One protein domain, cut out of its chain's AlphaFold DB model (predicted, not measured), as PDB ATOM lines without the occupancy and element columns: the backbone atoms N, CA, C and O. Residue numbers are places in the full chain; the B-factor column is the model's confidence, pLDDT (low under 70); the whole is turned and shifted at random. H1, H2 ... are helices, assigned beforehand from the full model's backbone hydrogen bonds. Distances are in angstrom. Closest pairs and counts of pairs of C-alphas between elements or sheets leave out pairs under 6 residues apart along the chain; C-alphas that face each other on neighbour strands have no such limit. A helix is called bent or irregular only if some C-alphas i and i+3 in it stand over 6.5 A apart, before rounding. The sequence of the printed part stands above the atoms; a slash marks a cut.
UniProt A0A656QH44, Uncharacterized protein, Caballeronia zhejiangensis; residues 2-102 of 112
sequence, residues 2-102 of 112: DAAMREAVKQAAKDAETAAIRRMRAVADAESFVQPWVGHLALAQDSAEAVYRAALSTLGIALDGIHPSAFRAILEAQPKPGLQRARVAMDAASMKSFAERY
ATOM      1  N   ASP A   2     -28.731  18.491 -18.507       79.62
ATOM      2  CA  ASP A   2     -29.738  17.978 -17.556       79.62
ATOM      3  C   ASP A   2     -29.349  16.720 -16.769       79.62
ATOM      4  O   ASP A   2     -29.966  16.413 -15.753       79.62
ATOM      5  N   ALA A   3     -28.368  15.943 -17.235       84.75
ATOM      6  CA  ALA A   3     -27.936  14.731 -16.532       84.75
ATOM      7  C   ALA A   3     -27.087  15.066 -15.293       84.75
ATOM      8  O   ALA A   3     -27.348  14.546 -14.213       84.75
ATOM      9  N   ALA A   4     -26.139  15.998 -15.434       86.88
ATOM     10  CA  ALA A   4     -25.295  16.459 -14.332       86.88
ATOM     11  C   ALA A   4     -26.112  17.167 -13.240       86.88
ATOM     12  O   ALA A   4     -25.896  16.921 -12.058       86.88
ATOM     13  N   MET A   5     -27.103  17.980 -13.629       90.19
ATOM     14  CA  MET A   5     -27.996  18.641 -12.671       90.19
ATOM     15  C   MET A   5     -28.854  17.628 -11.901       90.19
ATOM     16  O   MET A   5     -28.985  17.724 -10.684       90.19
ATOM     17  N   ARG A   6     -29.402  16.615 -12.589       88.12
ATOM     18  CA  ARG A   6     -30.167  15.538 -11.940       88.12
ATOM     19  C   ARG A   6     -29.319  14.743 -10.951       88.12
ATOM     20  O   ARG A   6     -29.820  14.391  -9.887       88.12
ATOM     21  N   GLU A   7     -28.058  14.486 -11.279       90.62
ATOM     22  CA  GLU A   7     -27.154  13.780 -10.373       90.62
ATOM     23  C   GLU A   7     -26.765  14.639  -9.165       90.62
ATOM     24  O   GLU A   7     -26.823  14.163  -8.035       90.62
ATOM     25  N   ALA A   8     -26.492  15.931  -9.371       90.25
ATOM     26  CA  ALA A   8     -26.229  16.870  -8.283       90.25
ATOM     27  C   ALA A   8     -27.412  16.973  -7.304       90.25
ATOM     28  O   ALA A   8     -27.211  16.956  -6.091       90.25
ATOM     29  N   VAL A   9     -28.651  17.010  -7.808       91.75
ATOM     30  CA  VAL A   9     -29.859  17.033  -6.966       91.75
ATOM     31  C   VAL A   9     -30.017  15.732  -6.177       91.75
ATOM     32  O   VAL A   9     -30.327  15.774  -4.988       91.75
ATOM     33  N   LYS A  10     -29.772  14.571  -6.798       92.31
ATOM     34  CA  LYS A  10     -29.802  13.280  -6.090       92.31
ATOM     35  C   LYS A  10     -28.751  13.209  -4.989       92.31
ATOM     36  O   LYS A  10     -29.051  12.711  -3.906       92.31
ATOM     37  N   GLN A  11     -27.542  13.693  -5.256       93.25
ATOM     38  CA  GLN A  11     -26.474  13.709  -4.267       93.25
ATOM     39  C   GLN A  11     -26.822  14.644  -3.104       93.25
ATOM     40  O   GLN A  11     -26.780  14.218  -1.954       93.25
ATOM     41  N   ALA A  12     -27.296  15.857  -3.398       91.44
ATOM     42  CA  ALA A  12     -27.743  16.802  -2.378       91.44
ATOM     43  C   ALA A  12     -28.881  16.238  -1.509       91.44
ATOM     44  O   ALA A  12     -28.878  16.431  -0.295       91.44
ATOM     45  N   ALA A  13     -29.830  15.502  -2.101       93.38
ATOM     46  CA  ALA A  13     -30.905  14.847  -1.356       93.38
ATOM     47  C   ALA A  13     -30.369  13.776  -0.390       93.38
ATOM     48  O   ALA A  13     -30.757  13.754   0.777       93.38
ATOM     49  N   LYS A  14     -29.432  12.932  -0.844       94.12
ATOM     50  CA  LYS A  14     -28.781  11.916   0.002       94.12
ATOM     51  C   LYS A  14     -27.959  12.537   1.130       94.12
ATOM     52  O   LYS A  14     -27.980  12.041   2.258       94.12
ATOM     53  N   ASP A  15     -27.243  13.618   0.839       93.44
ATOM     54  CA  ASP A  15     -26.438  14.328   1.831       93.44
ATOM     55  C   ASP A  15     -27.338  14.983   2.888       93.44
ATOM     56  O   ASP A  15     -27.053  14.895   4.086       93.44
ATOM     57  N   ALA A  16     -28.469  15.560   2.469       91.94
ATOM     58  CA  ALA A  16     -29.475  16.119   3.368       91.94
ATOM     59  C   ALA A  16     -30.120  15.046   4.259       91.94
ATOM     60  O   ALA A  16     -30.229  15.246   5.469       91.94
ATOM     61  N   GLU A  17     -30.491  13.893   3.695       92.50
ATOM     62  CA  GLU A  17     -31.038  12.761   4.451       92.50
ATOM     63  C   GLU A  17     -30.025  12.242   5.479       92.50
ATOM     64  O   GLU A  17     -30.333  12.093   6.664       92.50
ATOM     65  N   THR A  18     -28.772  12.062   5.058       93.12
ATOM     66  CA  THR A  18     -27.682  11.632   5.940       93.12
ATOM     67  C   THR A  18     -27.456  12.635   7.073       93.12
ATOM     68  O   THR A  18     -27.274  12.239   8.227       93.12
ATOM     69  N   ALA A  19     -27.481  13.936   6.773       90.50
ATOM     70  CA  ALA A  19     -27.346  14.987   7.773       90.50
ATOM     71  C   ALA A  19     -28.524  14.998   8.758       90.50
ATOM     72  O   ALA A  19     -28.298  15.119   9.962       90.50
ATOM     73  N   ALA A  20     -29.757  14.821   8.278       88.94
ATOM     74  CA  ALA A  20     -30.946  14.744   9.121       88.94
ATOM     75  C   ALA A  20     -30.873  13.548  10.081       88.94
ATOM     76  O   ALA A  20     -30.998  13.729  11.290       88.94
ATOM     77  N   ILE A  21     -30.555  12.353   9.572       91.69
ATOM     78  CA  ILE A  21     -30.397  11.145  10.396       91.69
ATOM     79  C   ILE A  21     -29.302  11.341  11.450       91.69
ATOM     80  O   ILE A  21     -29.495  10.990  12.614       91.69
ATOM     81  N   ARG A  22     -28.154  11.924  11.075       91.31
ATOM     82  CA  ARG A  22     -27.067  12.218  12.025       91.31
ATOM     83  C   ARG A  22     -27.517  13.170  13.129       91.31
ATOM     84  O   ARG A  22     -27.217  12.908  14.289       91.31
ATOM     85  N   ARG A  23     -28.246  14.238  12.788       88.56
ATOM     86  CA  ARG A  23     -28.778  15.197  13.770       88.56
ATOM     87  C   ARG A  23     -29.768  14.531  14.719       88.56
ATOM     88  O   ARG A  23     -29.619  14.680  15.923       88.56
ATOM     89  N   MET A  24     -30.714  13.750  14.195       88.94
ATOM     90  CA  MET A  24     -31.710  13.047  15.014       88.94
ATOM     91  C   MET A  24     -31.061  12.062  15.991       88.94
ATOM     92  O   MET A  24     -31.427  12.032  17.161       88.94
ATOM     93  N   ARG A  25     -30.058  11.297  15.538       91.38
ATOM     94  CA  ARG A  25     -29.284  10.406  16.418       91.38
ATOM     95  C   ARG A  25     -28.545  11.186  17.500       91.38
ATOM     96  O   ARG A  25     -28.650  10.839  18.667       91.38
ATOM     97  N   ALA A  26     -27.865  12.270  17.126       91.00
ATOM     98  CA  ALA A  26     -27.140  13.101  18.082       91.00
ATOM     99  C   ALA A  26     -28.063  13.721  19.147       91.00
ATOM    100  O   ALA A  26     -27.661  13.830  20.302       91.00
ATOM    101  N   VAL A  27     -29.289  14.111  18.777       90.69
ATOM    102  CA  VAL A  27     -30.307  14.598  19.723       90.69
ATOM    103  C   VAL A  27     -30.712  13.490  20.693       90.69
ATOM    104  O   VAL A  27     -30.625  13.700  21.897       90.69
ATOM    105  N   ALA A  28     -31.063  12.303  20.192       89.50
ATOM    106  CA  ALA A  28     -31.466  11.175  21.035       89.50
ATOM    107  C   ALA A  28     -30.351  10.727  22.003       89.50
ATOM    108  O   ALA A  28     -30.609  10.430  23.174       89.50
ATOM    109  N   ASP A  29     -29.101  10.725  21.535       91.00
ATOM    110  CA  ASP A  29     -27.929  10.434  22.362       91.00
ATOM    111  C   ASP A  29     -27.739  11.507  23.446       91.00
ATOM    112  O   ASP A  29     -27.474  11.183  24.606       91.00
ATOM    113  N   ALA A  30     -27.903  12.786  23.092       89.94
ATOM    114  CA  ALA A  30     -27.811  13.892  24.038       89.94
ATOM    115  C   ALA A  30     -28.921  13.833  25.095       89.94
ATOM    116  O   ALA A  30     -28.620  14.005  26.273       89.94
ATOM    117  N   GLU A  31     -30.164  13.542  24.705       89.62
ATOM    118  CA  GLU A  31     -31.315  13.371  25.603       89.62
ATOM    119  C   GLU A  31     -31.085  12.235  26.603       89.62
ATOM    120  O   GLU A  31     -31.195  12.435  27.815       89.62
ATOM    121  N   SER A  32     -30.675  11.067  26.102       89.62
ATOM    122  CA  SER A  32     -30.327   9.909  26.934       89.62
ATOM    123  C   SER A  32     -29.188  10.237  27.899       89.62
ATOM    124  O   SER A  32     -29.175   9.787  29.045       89.62
ATOM    125  N   PHE A  33     -28.231  11.055  27.452       89.94
ATOM    126  CA  PHE A  33     -27.130  11.502  28.284       89.94
ATOM    127  C   PHE A  33     -27.598  12.437  29.399       89.94
ATOM    128  O   PHE A  33     -27.242  12.202  30.543       89.94
ATOM    129  N   VAL A  34     -28.383  13.479  29.113       90.12
ATOM    130  CA  VAL A  34     -28.797  14.475  30.125       90.12
ATOM    131  C   VAL A  34     -29.821  13.935  31.130       90.12
ATOM    132  O   VAL A  34     -29.945  14.489  32.227       90.12
ATOM    133  N   GLN A  35     -30.517  12.843  30.798       89.50
ATOM    134  CA  GLN A  35     -31.604  12.256  31.588       89.50
ATOM    135  C   GLN A  35     -31.305  12.087  33.095       89.50
ATOM    136  O   GLN A  35     -32.180  12.413  33.899       89.50
ATOM    137  N   PRO A  36     -30.110  11.644  33.542       88.19
ATOM    138  CA  PRO A  36     -29.811  11.495  34.967       88.19
ATOM    139  C   PRO A  36     -29.759  12.816  35.744       88.19
ATOM    140  O   PRO A  36     -29.914  12.804  36.962       88.19
ATOM    141  N   TRP A  37     -29.506  13.942  35.071       87.50
ATOM    142  CA  TRP A  37     -29.376  15.252  35.711       87.50
ATOM    143  C   TRP A  37     -30.695  16.016  35.750       87.50
ATOM    144  O   TRP A  37     -31.044  16.576  36.785       87.50
ATOM    145  N   VAL A  38     -31.417  16.047  34.629       84.81
ATOM    146  CA  VAL A  38     -32.580  16.936  34.448       84.81
ATOM    147  C   VAL A  38     -33.887  16.180  34.213       84.81
ATOM    148  O   VAL A  38     -34.945  16.796  34.113       84.81
ATOM    149  N   GLY A  39     -33.832  14.848  34.148       83.50
ATOM    150  CA  GLY A  39     -34.967  14.019  33.763       83.50
ATOM    151  C   GLY A  39     -35.296  14.144  32.276       83.50
ATOM    152  O   GLY A  39     -34.446  14.484  31.453       83.50
ATOM    153  N   HIS A  40     -36.544  13.839  31.925       77.62
ATOM    154  CA  HIS A  40     -37.029  13.982  30.556       77.62
ATOM    155  C   HIS A  40     -37.290  15.461  30.254       77.62
ATOM    156  O   HIS A  40     -38.190  16.071  30.838       77.62
ATOM    157  N   LEU A  41     -36.526  16.043  29.329       74.00
ATOM    158  CA  LEU A  41     -36.792  17.392  28.834       74.00
ATOM    159  C   LEU A  41     -38.140  17.385  28.094       74.00
ATOM    160  O   LEU A  41     -38.346  16.611  27.167       74.00
ATOM    161  N   ALA A  42     -39.091  18.217  28.523       60.88
ATOM    162  CA  ALA A  42     -40.425  18.270  27.912       60.88
ATOM    163  C   ALA A  42     -40.438  18.965  26.536       60.88
ATOM    164  O   ALA A  42     -41.404  18.833  25.788       60.88
ATOM    165  N   LEU A  43     -39.382  19.717  26.209       71.38
ATOM    166  CA  LEU A  43     -39.266  20.465  24.965       71.38
ATOM    167  C   LEU A  43     -38.299  19.750  24.020       71.38
ATOM    168  O   LEU A  43     -37.097  19.718  24.284       71.38
ATOM    169  N   ALA A  44     -38.836  19.210  22.926       73.88
ATOM    170  CA  ALA A  44     -38.033  18.629  21.859       73.88
ATOM    171  C   ALA A  44     -37.133  19.713  21.256       73.88
ATOM    172  O   ALA A  44     -37.617  20.756  20.816       73.88
ATOM    173  N   GLN A  45     -35.827  19.462  21.261       82.62
ATOM    174  CA  GLN A  45     -34.849  20.351  20.649       82.62
ATOM    175  C   GLN A  45     -34.456  19.832  19.269       82.62
ATOM    176  O   GLN A  45     -34.368  18.634  19.015       82.62
ATOM    177  N   ASP A  46     -34.187  20.766  18.373       80.25
ATOM    178  CA  ASP A  46     -33.811  20.550  16.981       80.25
ATOM    179  C   ASP A  46     -32.305  20.270  16.795       80.25
ATOM    180  O   ASP A  46     -31.858  19.929  15.696       80.25
ATOM    181  N   SER A  47     -31.511  20.351  17.872       86.31
ATOM    182  CA  SER A  47     -30.079  20.029  17.873       86.31
ATOM    183  C   SER A  47     -29.572  19.504  19.222       86.31
ATOM    184  O   SER A  47     -30.052  19.893  20.286       86.31
ATOM    185  N   ALA A  48     -28.541  18.653  19.183       89.06
ATOM    186  CA  ALA A  48     -27.893  18.119  20.384       89.06
ATOM    187  C   ALA A  48     -27.314  19.230  21.281       89.06
ATOM    188  O   ALA A  48     -27.368  19.157  22.506       89.06
ATOM    189  N   GLU A  49     -26.792  20.297  20.673       89.44
ATOM    190  CA  GLU A  49     -26.248  21.452  21.390       89.44
ATOM    191  C   GLU A  49     -27.322  22.178  22.199       89.44
ATOM    192  O   GLU A  49     -27.075  22.580  23.338       89.44
ATOM    193  N   ALA A  50     -28.524  22.314  21.633       88.50
ATOM    194  CA  ALA A  50     -29.654  22.920  22.316       88.50
ATOM    195  C   ALA A  50     -30.167  22.041  23.467       88.50
ATOM    196  O   ALA A  50     -30.500  22.582  24.522       88.50
ATOM    197  N   VAL A  51     -30.136  20.706  23.331       90.00
ATOM    198  CA  VAL A  51     -30.422  19.768  24.438       90.00
ATOM    199  C   VAL A  51     -29.461  20.001  25.606       90.00
ATOM    200  O   VAL A  51     -29.895  20.207  26.741       90.00
ATOM    201  N   TYR A  52     -28.152  20.032  25.341       90.81
ATOM    202  CA  TYR A  52     -27.153  20.267  26.387       90.81
ATOM    203  C   TYR A  52     -27.271  21.659  27.009       90.81
ATOM    204  O   TYR A  52     -27.167  21.800  28.227       90.81
ATOM    205  N   ARG A  53     -27.521  22.688  26.194       89.75
ATOM    206  CA  ARG A  53     -27.752  24.057  26.666       89.75
ATOM    207  C   ARG A  53     -28.955  24.123  27.598       89.75
ATOM    208  O   ARG A  53     -28.854  24.718  28.666       89.75
ATOM    209  N   ALA A  54     -30.071  23.507  27.213       89.12
ATOM    210  CA  ALA A  54     -31.272  23.455  28.036       89.12
ATOM    211  C   ALA A  54     -30.990  22.753  29.369       89.12
ATOM    212  O   ALA A  54     -31.324  23.293  30.419       89.12
ATOM    213  N   ALA A  55     -30.300  21.609  29.342       89.19
ATOM    214  CA  ALA A  55     -29.948  20.873  30.553       89.19
ATOM    215  C   ALA A  55     -29.010  21.659  31.489       89.19
ATOM    216  O   ALA A  55     -29.177  21.651  32.702       89.19
ATOM    217  N   LEU A  56     -28.022  22.372  30.950       89.81
ATOM    218  CA  LEU A  56     -27.140  23.212  31.762       89.81
ATOM    219  C   LEU A  56     -27.867  24.457  32.296       89.81
ATOM    220  O   LEU A  56     -27.625  24.873  33.429       89.81
ATOM    221  N   SER A  57     -28.805  25.011  31.523       88.56
ATOM    222  CA  SER A  57     -29.642  26.131  31.954       88.56
ATOM    223  C   SER A  57     -30.596  25.744  33.084       88.56
ATOM    224  O   SER A  57     -30.815  26.562  33.975       88.56
ATOM    225  N   THR A  58     -31.152  24.527  33.093       86.94
ATOM    226  CA  THR A  58     -31.993  24.057  34.210       86.94
ATOM    227  C   THR A  58     -31.179  23.820  35.480       86.94
ATOM    228  O   THR A  58     -31.699  24.013  36.575       86.94
ATOM    229  N   LEU A  59     -29.891  23.485  35.349       86.00
ATOM    230  CA  LEU A  59     -28.932  23.444  36.459       86.00
ATOM    231  C   LEU A  59     -28.462  24.842  36.912       86.00
ATOM    232  O   LEU A  59     -27.729  24.945  37.893       86.00
ATOM    233  N   GLY A  60     -28.875  25.914  36.224       86.44
ATOM    234  CA  GLY A  60     -28.519  27.296  36.560       86.44
ATOM    235  C   GLY A  60     -27.100  27.708  36.152       86.44
ATOM    236  O   GLY A  60     -26.562  28.667  36.701       86.44
ATOM    237  N   ILE A  61     -26.474  26.995  35.213       86.56
ATOM    238  CA  ILE A  61     -25.110  27.276  34.752       86.56
ATOM    239  C   ILE A  61     -25.163  28.269  33.586       86.56
ATOM    240  O   ILE A  61     -25.829  28.021  32.582       86.56
ATOM    241  N   ALA A  62     -24.438  29.384  33.708       87.00
ATOM    242  CA  ALA A  62     -24.290  30.360  32.631       87.00
ATOM    243  C   ALA A  62     -23.409  29.806  31.499       87.00
ATOM    244  O   ALA A  62     -22.366  29.199  31.747       87.00
ATOM    245  N   LEU A  63     -23.830  30.024  30.252       84.44
ATOM    246  CA  LEU A  63     -23.206  29.445  29.051       84.44
ATOM    247  C   LEU A  63     -22.645  30.504  28.095       84.44
ATOM    248  O   LEU A  63     -22.330  30.198  26.943       84.44
ATOM    249  N   ASP A  64     -22.545  31.748  28.553       87.19
ATOM    250  CA  ASP A  64     -22.109  32.872  27.732       87.19
ATOM    251  C   ASP A  64     -20.656  32.689  27.282       87.19
ATOM    252  O   ASP A  64     -19.746  32.503  28.087       87.19
ATOM    253  N   GLY A  65     -20.442  32.703  25.963       86.44
ATOM    254  CA  GLY A  65     -19.121  32.521  25.352       86.44
ATOM    255  C   GLY A  65     -18.590  31.082  25.344       86.44
ATOM    256  O   GLY A  65     -17.479  30.855  24.868       86.44
ATOM    257  N   ILE A  66     -19.358  30.099  25.825       88.56
ATOM    258  CA  ILE A  66     -18.928  28.698  25.852       88.56
ATOM    259  C   ILE A  66     -19.290  28.011  24.534       88.56
ATOM    260  O   ILE A  66     -20.445  28.002  24.104       88.56
ATOM    261  N   HIS A  67     -18.290  27.396  23.903       90.19
ATOM    262  CA  HIS A  67     -18.495  26.624  22.683       90.19
ATOM    263  C   HIS A  67     -19.263  25.316  22.978       90.19
ATOM    264  O   HIS A  67     -18.945  24.645  23.967       90.19
ATOM    265  N   PRO A  68     -20.211  24.890  22.120       86.44
ATOM    266  CA  PRO A  68     -21.052  23.716  22.373       86.44
ATOM    267  C   PRO A  68     -20.305  22.409  22.647       86.44
ATOM    268  O   PRO A  68     -20.781  21.563  23.404       86.44
ATOM    269  N   SER A  69     -19.095  22.258  22.103       88.75
ATOM    270  CA  SER A  69     -18.231  21.102  22.377       88.75
ATOM    271  C   SER A  69     -17.877  20.938  23.861       88.75
ATOM    272  O   SER A  69     -17.591  19.826  24.298       88.75
ATOM    273  N   ALA A  70     -17.886  22.022  24.641       88.94
ATOM    274  CA  ALA A  70     -17.574  21.994  26.065       88.94
ATOM    275  C   ALA A  70     -18.786  21.639  26.940       88.94
ATOM    276  O   ALA A  70     -18.604  21.232  28.086       88.94
ATOM    277  N   PHE A  71     -20.017  21.742  26.423       89.81
ATOM    278  CA  PHE A  71     -21.228  21.547  27.227       89.81
ATOM    279  C   PHE A  71     -21.290  20.158  27.862       89.81
ATOM    280  O   PHE A  71     -21.626  20.028  29.037       89.81
ATOM    281  N   ARG A  72     -20.889  19.121  27.118       89.06
ATOM    282  CA  ARG A  72     -20.838  17.753  27.641       89.06
ATOM    283  C   ARG A  72     -19.873  17.622  28.821       89.06
ATOM    284  O   ARG A  72     -20.250  17.073  29.848       89.06
ATOM    285  N   ALA A  73     -18.658  18.154  28.692       89.50
ATOM    286  CA  ALA A  73     -17.654  18.088  29.754       89.50
ATOM    287  C   ALA A  73     -18.095  18.865  31.006       89.50
ATOM    288  O   ALA A  73     -17.907  18.404  32.130       89.50
ATOM    289  N   ILE A  74     -18.733  20.024  30.814       89.19
ATOM    290  CA  ILE A  74     -19.274  20.832  31.913       89.19
ATOM    291  C   ILE A  74     -20.381  20.074  32.646       89.19
ATOM    292  O   ILE A  74     -20.419  20.103  33.875       89.19
ATOM    293  N   LEU A  75     -21.253  19.378  31.914       88.62
ATOM    294  CA  LEU A  75     -22.322  18.574  32.497       88.62
ATOM    295  C   LEU A  75     -21.776  17.359  33.266       88.62
ATOM    296  O   LEU A  75     -22.242  17.074  34.365       88.62
ATOM    297  N   GLU A  76     -20.751  16.684  32.737       88.12
ATOM    298  CA  GLU A  76     -20.065  15.567  33.411       88.12
ATOM    299  C   GLU A  76     -19.401  15.982  34.728       88.12
ATOM    300  O   GLU A  76     -19.341  15.182  35.665       88.12
ATOM    301  N   ALA A  77     -18.934  17.227  34.821       86.88
ATOM    302  CA  ALA A  77     -18.360  17.773  36.044       86.88
ATOM    303  C   ALA A  77     -19.408  18.026  37.145       86.88
ATOM    304  O   ALA A  77     -19.038  18.149  38.316       86.88
ATOM    305  N   GLN A  78     -20.700  18.095  36.803       85.75
ATOM    306  CA  GLN A  78     -21.758  18.343  37.781       85.75
ATOM    307  C   GLN A  78     -22.093  17.085  38.590       85.75
ATOM    308  O   GLN A  78     -22.174  15.982  38.032       85.75
ATOM    309  N   PRO A  79     -22.346  17.223  39.906       80.12
ATOM    310  CA  PRO A  79     -22.740  16.097  40.737       80.12
ATOM    311  C   PRO A  79     -24.052  15.502  40.218       80.12
ATOM    312  O   PRO A  79     -25.065  16.191  40.107       80.12
ATOM    313  N   LYS A  80     -24.032  14.204  39.901       79.12
ATOM    314  CA  LYS A  80     -25.242  13.484  39.497       79.12
ATOM    315  C   LYS A  80     -26.227  13.455  40.674       79.12
ATOM    316  O   LYS A  80     -25.820  13.049  41.771       79.12
ATOM    317  N   PRO A  81     -27.500  13.836  40.478       68.81
ATOM    318  CA  PRO A  81     -28.538  13.675  41.489       68.81
ATOM    319  C   PRO A  81     -28.552  12.236  42.026       68.81
ATOM    320  O   PRO A  81     -28.529  11.276  41.261       68.81
ATOM    321  N   GLY A  82     -28.518  12.077  43.351       65.19
ATOM    322  CA  GLY A  82     -28.493  10.764  44.012       65.19
ATOM    323  C   GLY A  82     -27.102  10.151  44.221       65.19
ATOM    324  O   GLY A  82     -26.956   9.282  45.078       65.19
ATOM    325  N   LEU A  83     -26.054  10.644  43.551       60.41
ATOM    326  CA  LEU A  83     -24.670  10.263  43.839       60.41
ATOM    327  C   LEU A  83     -24.116  11.152  44.964       60.41
ATOM    328  O   LEU A  83     -23.216  11.968  44.764       60.41
ATOM    329  N   GLN A  84     -24.681  11.023  46.166       57.50
ATOM    330  CA  GLN A  84     -24.049  11.560  47.371       57.50
ATOM    331  C   GLN A  84     -22.670  10.904  47.476       57.50
ATOM    332  O   GLN A  84     -22.565   9.719  47.793       57.50
ATOM    333  N   ARG A  85     -21.597  11.653  47.188       58.72
ATOM    334  CA  ARG A  85     -20.255  11.237  47.606       58.72
ATOM    335  C   ARG A  85     -20.360  11.019  49.103       58.72
ATOM    336  O   ARG A  85     -20.673  11.972  49.814       58.72
ATOM    337  N   ALA A  86     -20.168   9.777  49.548       62.28
ATOM    338  CA  ALA A  86     -20.187   9.447  50.961       62.28
ATOM    339  C   ALA A  86     -19.289  10.457  51.673       62.28
ATOM    340  O   ALA A  86     -18.073  10.487  51.465       62.28
ATOM    341  N   ARG A  87     -19.909  11.364  52.431       64.00
ATOM    342  CA  ARG A  87     -19.183  12.321  53.246       64.00
ATOM    343  C   ARG A  87     -18.577  11.456  54.335       64.00
ATOM    344  O   ARG A  87     -19.280  11.059  55.257       64.00
ATOM    345  N   VAL A  88     -17.319  11.054  54.156       71.06
ATOM    346  CA  VAL A  88     -16.591  10.320  55.187       71.06
ATOM    347  C   VAL A  88     -16.533  11.265  56.375       71.06
ATOM    348  O   VAL A  88     -15.806  12.258  56.356       71.06
ATOM    349  N   ALA A  89     -17.385  11.017  57.365       67.88
ATOM    350  CA  ALA A  89     -17.344  11.730  58.621       67.88
ATOM    351  C   ALA A  89     -16.032  11.327  59.299       67.88
ATOM    352  O   ALA A  89     -15.901  10.217  59.811       67.88
ATOM    353  N   MET A  90     -15.027  12.198  59.222       67.88
ATOM    354  CA  MET A  90     -13.823  12.064  60.032       67.88
ATOM    355  C   MET A  90     -14.213  12.381  61.471       67.88
ATOM    356  O   MET A  90     -14.421  13.542  61.822       67.88
ATOM    357  N   ASP A  91     -14.356  11.342  62.292       70.62
ATOM    358  CA  ASP A  91     -14.540  11.511  63.726       70.62
ATOM    359  C   ASP A  91     -13.293  12.196  64.305       70.62
ATOM    360  O   ASP A  91     -12.157  11.761  64.069       70.62
ATOM    361  N   ALA A  92     -13.500  13.289  65.041       61.56
ATOM    362  CA  ALA A  92     -12.435  14.113  65.606       61.56
ATOM    363  C   ALA A  92     -11.465  13.318  66.503       61.56
ATOM    364  O   ALA A  92     -10.319  13.738  66.685       61.56
ATOM    365  N   ALA A  93     -11.865  12.151  67.022       58.91
ATOM    366  CA  ALA A  93     -10.985  11.256  67.769       58.91
ATOM    367  C   ALA A  93      -9.782  10.763  66.942       58.91
ATOM    368  O   ALA A  93      -8.705  10.555  67.496       58.91
ATOM    369  N   SER A  94      -9.916  10.645  65.616       58.16
ATOM    370  CA  SER A  94      -8.813  10.234  64.733       58.16
ATOM    371  C   SER A  94      -7.732  11.314  64.565       58.16
ATOM    372  O   SER A  94      -6.550  10.985  64.425       58.16
ATOM    373  N   MET A  95      -8.097  12.599  64.684       55.88
ATOM    374  CA  MET A  95      -7.151  13.725  64.626       55.88
ATOM    375  C   MET A  95      -6.321  13.883  65.905       55.88
ATOM    376  O   MET A  95      -5.200  14.395  65.851       55.88
ATOM    377  N   LYS A  96      -6.823  13.398  67.049       57.88
ATOM    378  CA  LYS A  96      -6.083  13.426  68.321       57.88
ATOM    379  C   LYS A  96      -4.799  12.604  68.263       57.88
ATOM    380  O   LYS A  96      -3.811  12.977  68.878       57.88
ATOM    381  N   SER A  97      -4.769  11.552  67.442       62.81
ATOM    382  CA  SER A  97      -3.633  10.632  67.363       62.81
ATOM    383  C   SER A  97      -2.309  11.279  66.933       62.81
ATOM    384  O   SER A  97      -1.255  10.800  67.340       62.81
ATOM    385  N   PHE A  98      -2.337  12.351  66.135       64.94
ATOM    386  CA  PHE A  98      -1.130  13.064  65.707       64.94
ATOM    387  C   PHE A  98      -0.705  14.127  66.729       64.94
ATOM    388  O   PHE A  98       0.470  14.210  67.076       64.94
ATOM    389  N   ALA A  99      -1.671  14.886  67.259       66.94
ATOM    390  CA  ALA A  99      -1.429  15.915  68.269       66.94
ATOM    391  C   ALA A  99      -0.975  15.329  69.621       66.94
ATOM    392  O   ALA A  99      -0.114  15.901  70.281       66.94
ATOM    393  N   GLU A 100      -1.503  14.165  70.013       68.00
ATOM    394  CA  GLU A 100      -1.107  13.453  71.235       68.00
ATOM    395  C   GLU A 100       0.267  12.783  71.096       68.00
ATOM    396  O   GLU A 100       1.045  12.777  72.048       68.00
ATOM    397  N   ARG A 101       0.600  12.244  69.912       67.50
ATOM    398  CA  ARG A 101       1.919  11.634  69.655       67.50
ATOM    399  C   ARG A 101       3.029  12.668  69.500       67.50
ATOM    400  O   ARG A 101       4.179  12.351  69.790       67.50
ATOM    401  N   TYR A 102       2.698  13.887  69.070       68.12
ATOM    402  CA  TYR A 102       3.674  14.954  68.855       68.12
ATOM    403  C   TYR A 102       3.201  16.301  69.434       68.12
ATOM    404  O   TYR A 102       2.908  17.231  68.680       68.12
TER     405      TYR A 102
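What this domain is: This is residues 2 to 102 of the 112 residues of an uncharacterized protein of Caballeronia zhejiangensis (UniProt A0A656QH44). A small compact body has a long arm at each end: the last part of the long helix H1 packs beside H2, and H3 packs on H2. The first part of H1, residues 2 to 22, sticks out from one end of this body, and residues 83 to 102, a tail that holds the short helix H4, stick out from the other. The printed part has 101 residues with four named helices, in the order H1, H2, H3, H4, and no named strand, and the class is all helix. The whole is extended, with a radius of gyration of the C-alphas of 24.1 A and spans of 93 by 30 by 24 A, while the body without the arms spans 30 by 26 by 17 A.

How they stand to each other: H1, residues 2 to 38, touches H2, residues 48 to 58, with residues 23 to 38 alone. Their closest C-alphas, those of Val 27 and Ala 48, are 4.3 A apart. H1 and H2 run the same way at a shallow tilt of 25 degrees. H2 touches H3, residues 68 to 76, where their closest C-alphas, those of Glu 49 and Pro 68, are 5.8 A apart. H2 and H3 run the same way at a steep tilt of 48 degrees. H1 and H3 are near each other, with 9 pairs of C-alphas within 10 A. H4, residues 93 to 101, is apart from H1, H2 and H3. In H2 every O i to N i+4 pair is within hydrogen-bond range; in H1 31 of 33 are, in H3 3 of 5, and in H4 2 of 5, beside 3 of 6 O i to N i+3 pairs in H4.

Where its parts are: H1 begins at C-alpha 2, (-29.738, 17.978, -17.556), and measures 52.1 A from first to last C-alpha. It has a kink of 29 degrees near residue 32 and is irregular, with C-alphas 33 and 36 7.2 A apart. H2, residues 48 to 58, begins at C-alpha 48, (-27.893, 18.119, 20.384), and measures 15.6 A. H3, residues 68 to 76, measures 13.8 A and is only just irregular, with C-alphas 69 and 72 6.8 A apart. H4, residues 93 to 101, measures 13.0 A and ends at C-alpha 101, (1.919, 11.634, 69.655). It is neither bent nor irregular, but only just: C-alphas 95 and 98 are 6.2 A apart.

The domain as a whole: The outline is a rod, and the two C-alphas farthest apart, those of Asp 2 and Glu 100, are 93.4 A from each other. The printed part has no cut. The links H1 to H2 and H2 to H3 are short, with 9 residues each, and the link H3 to H4, residues 77 to 92, is long. The mean pLDDT of the printed part is 82.4; 21 residues are under 70, namely 42, 81 to 87, 89 to 90 and 92 to 102.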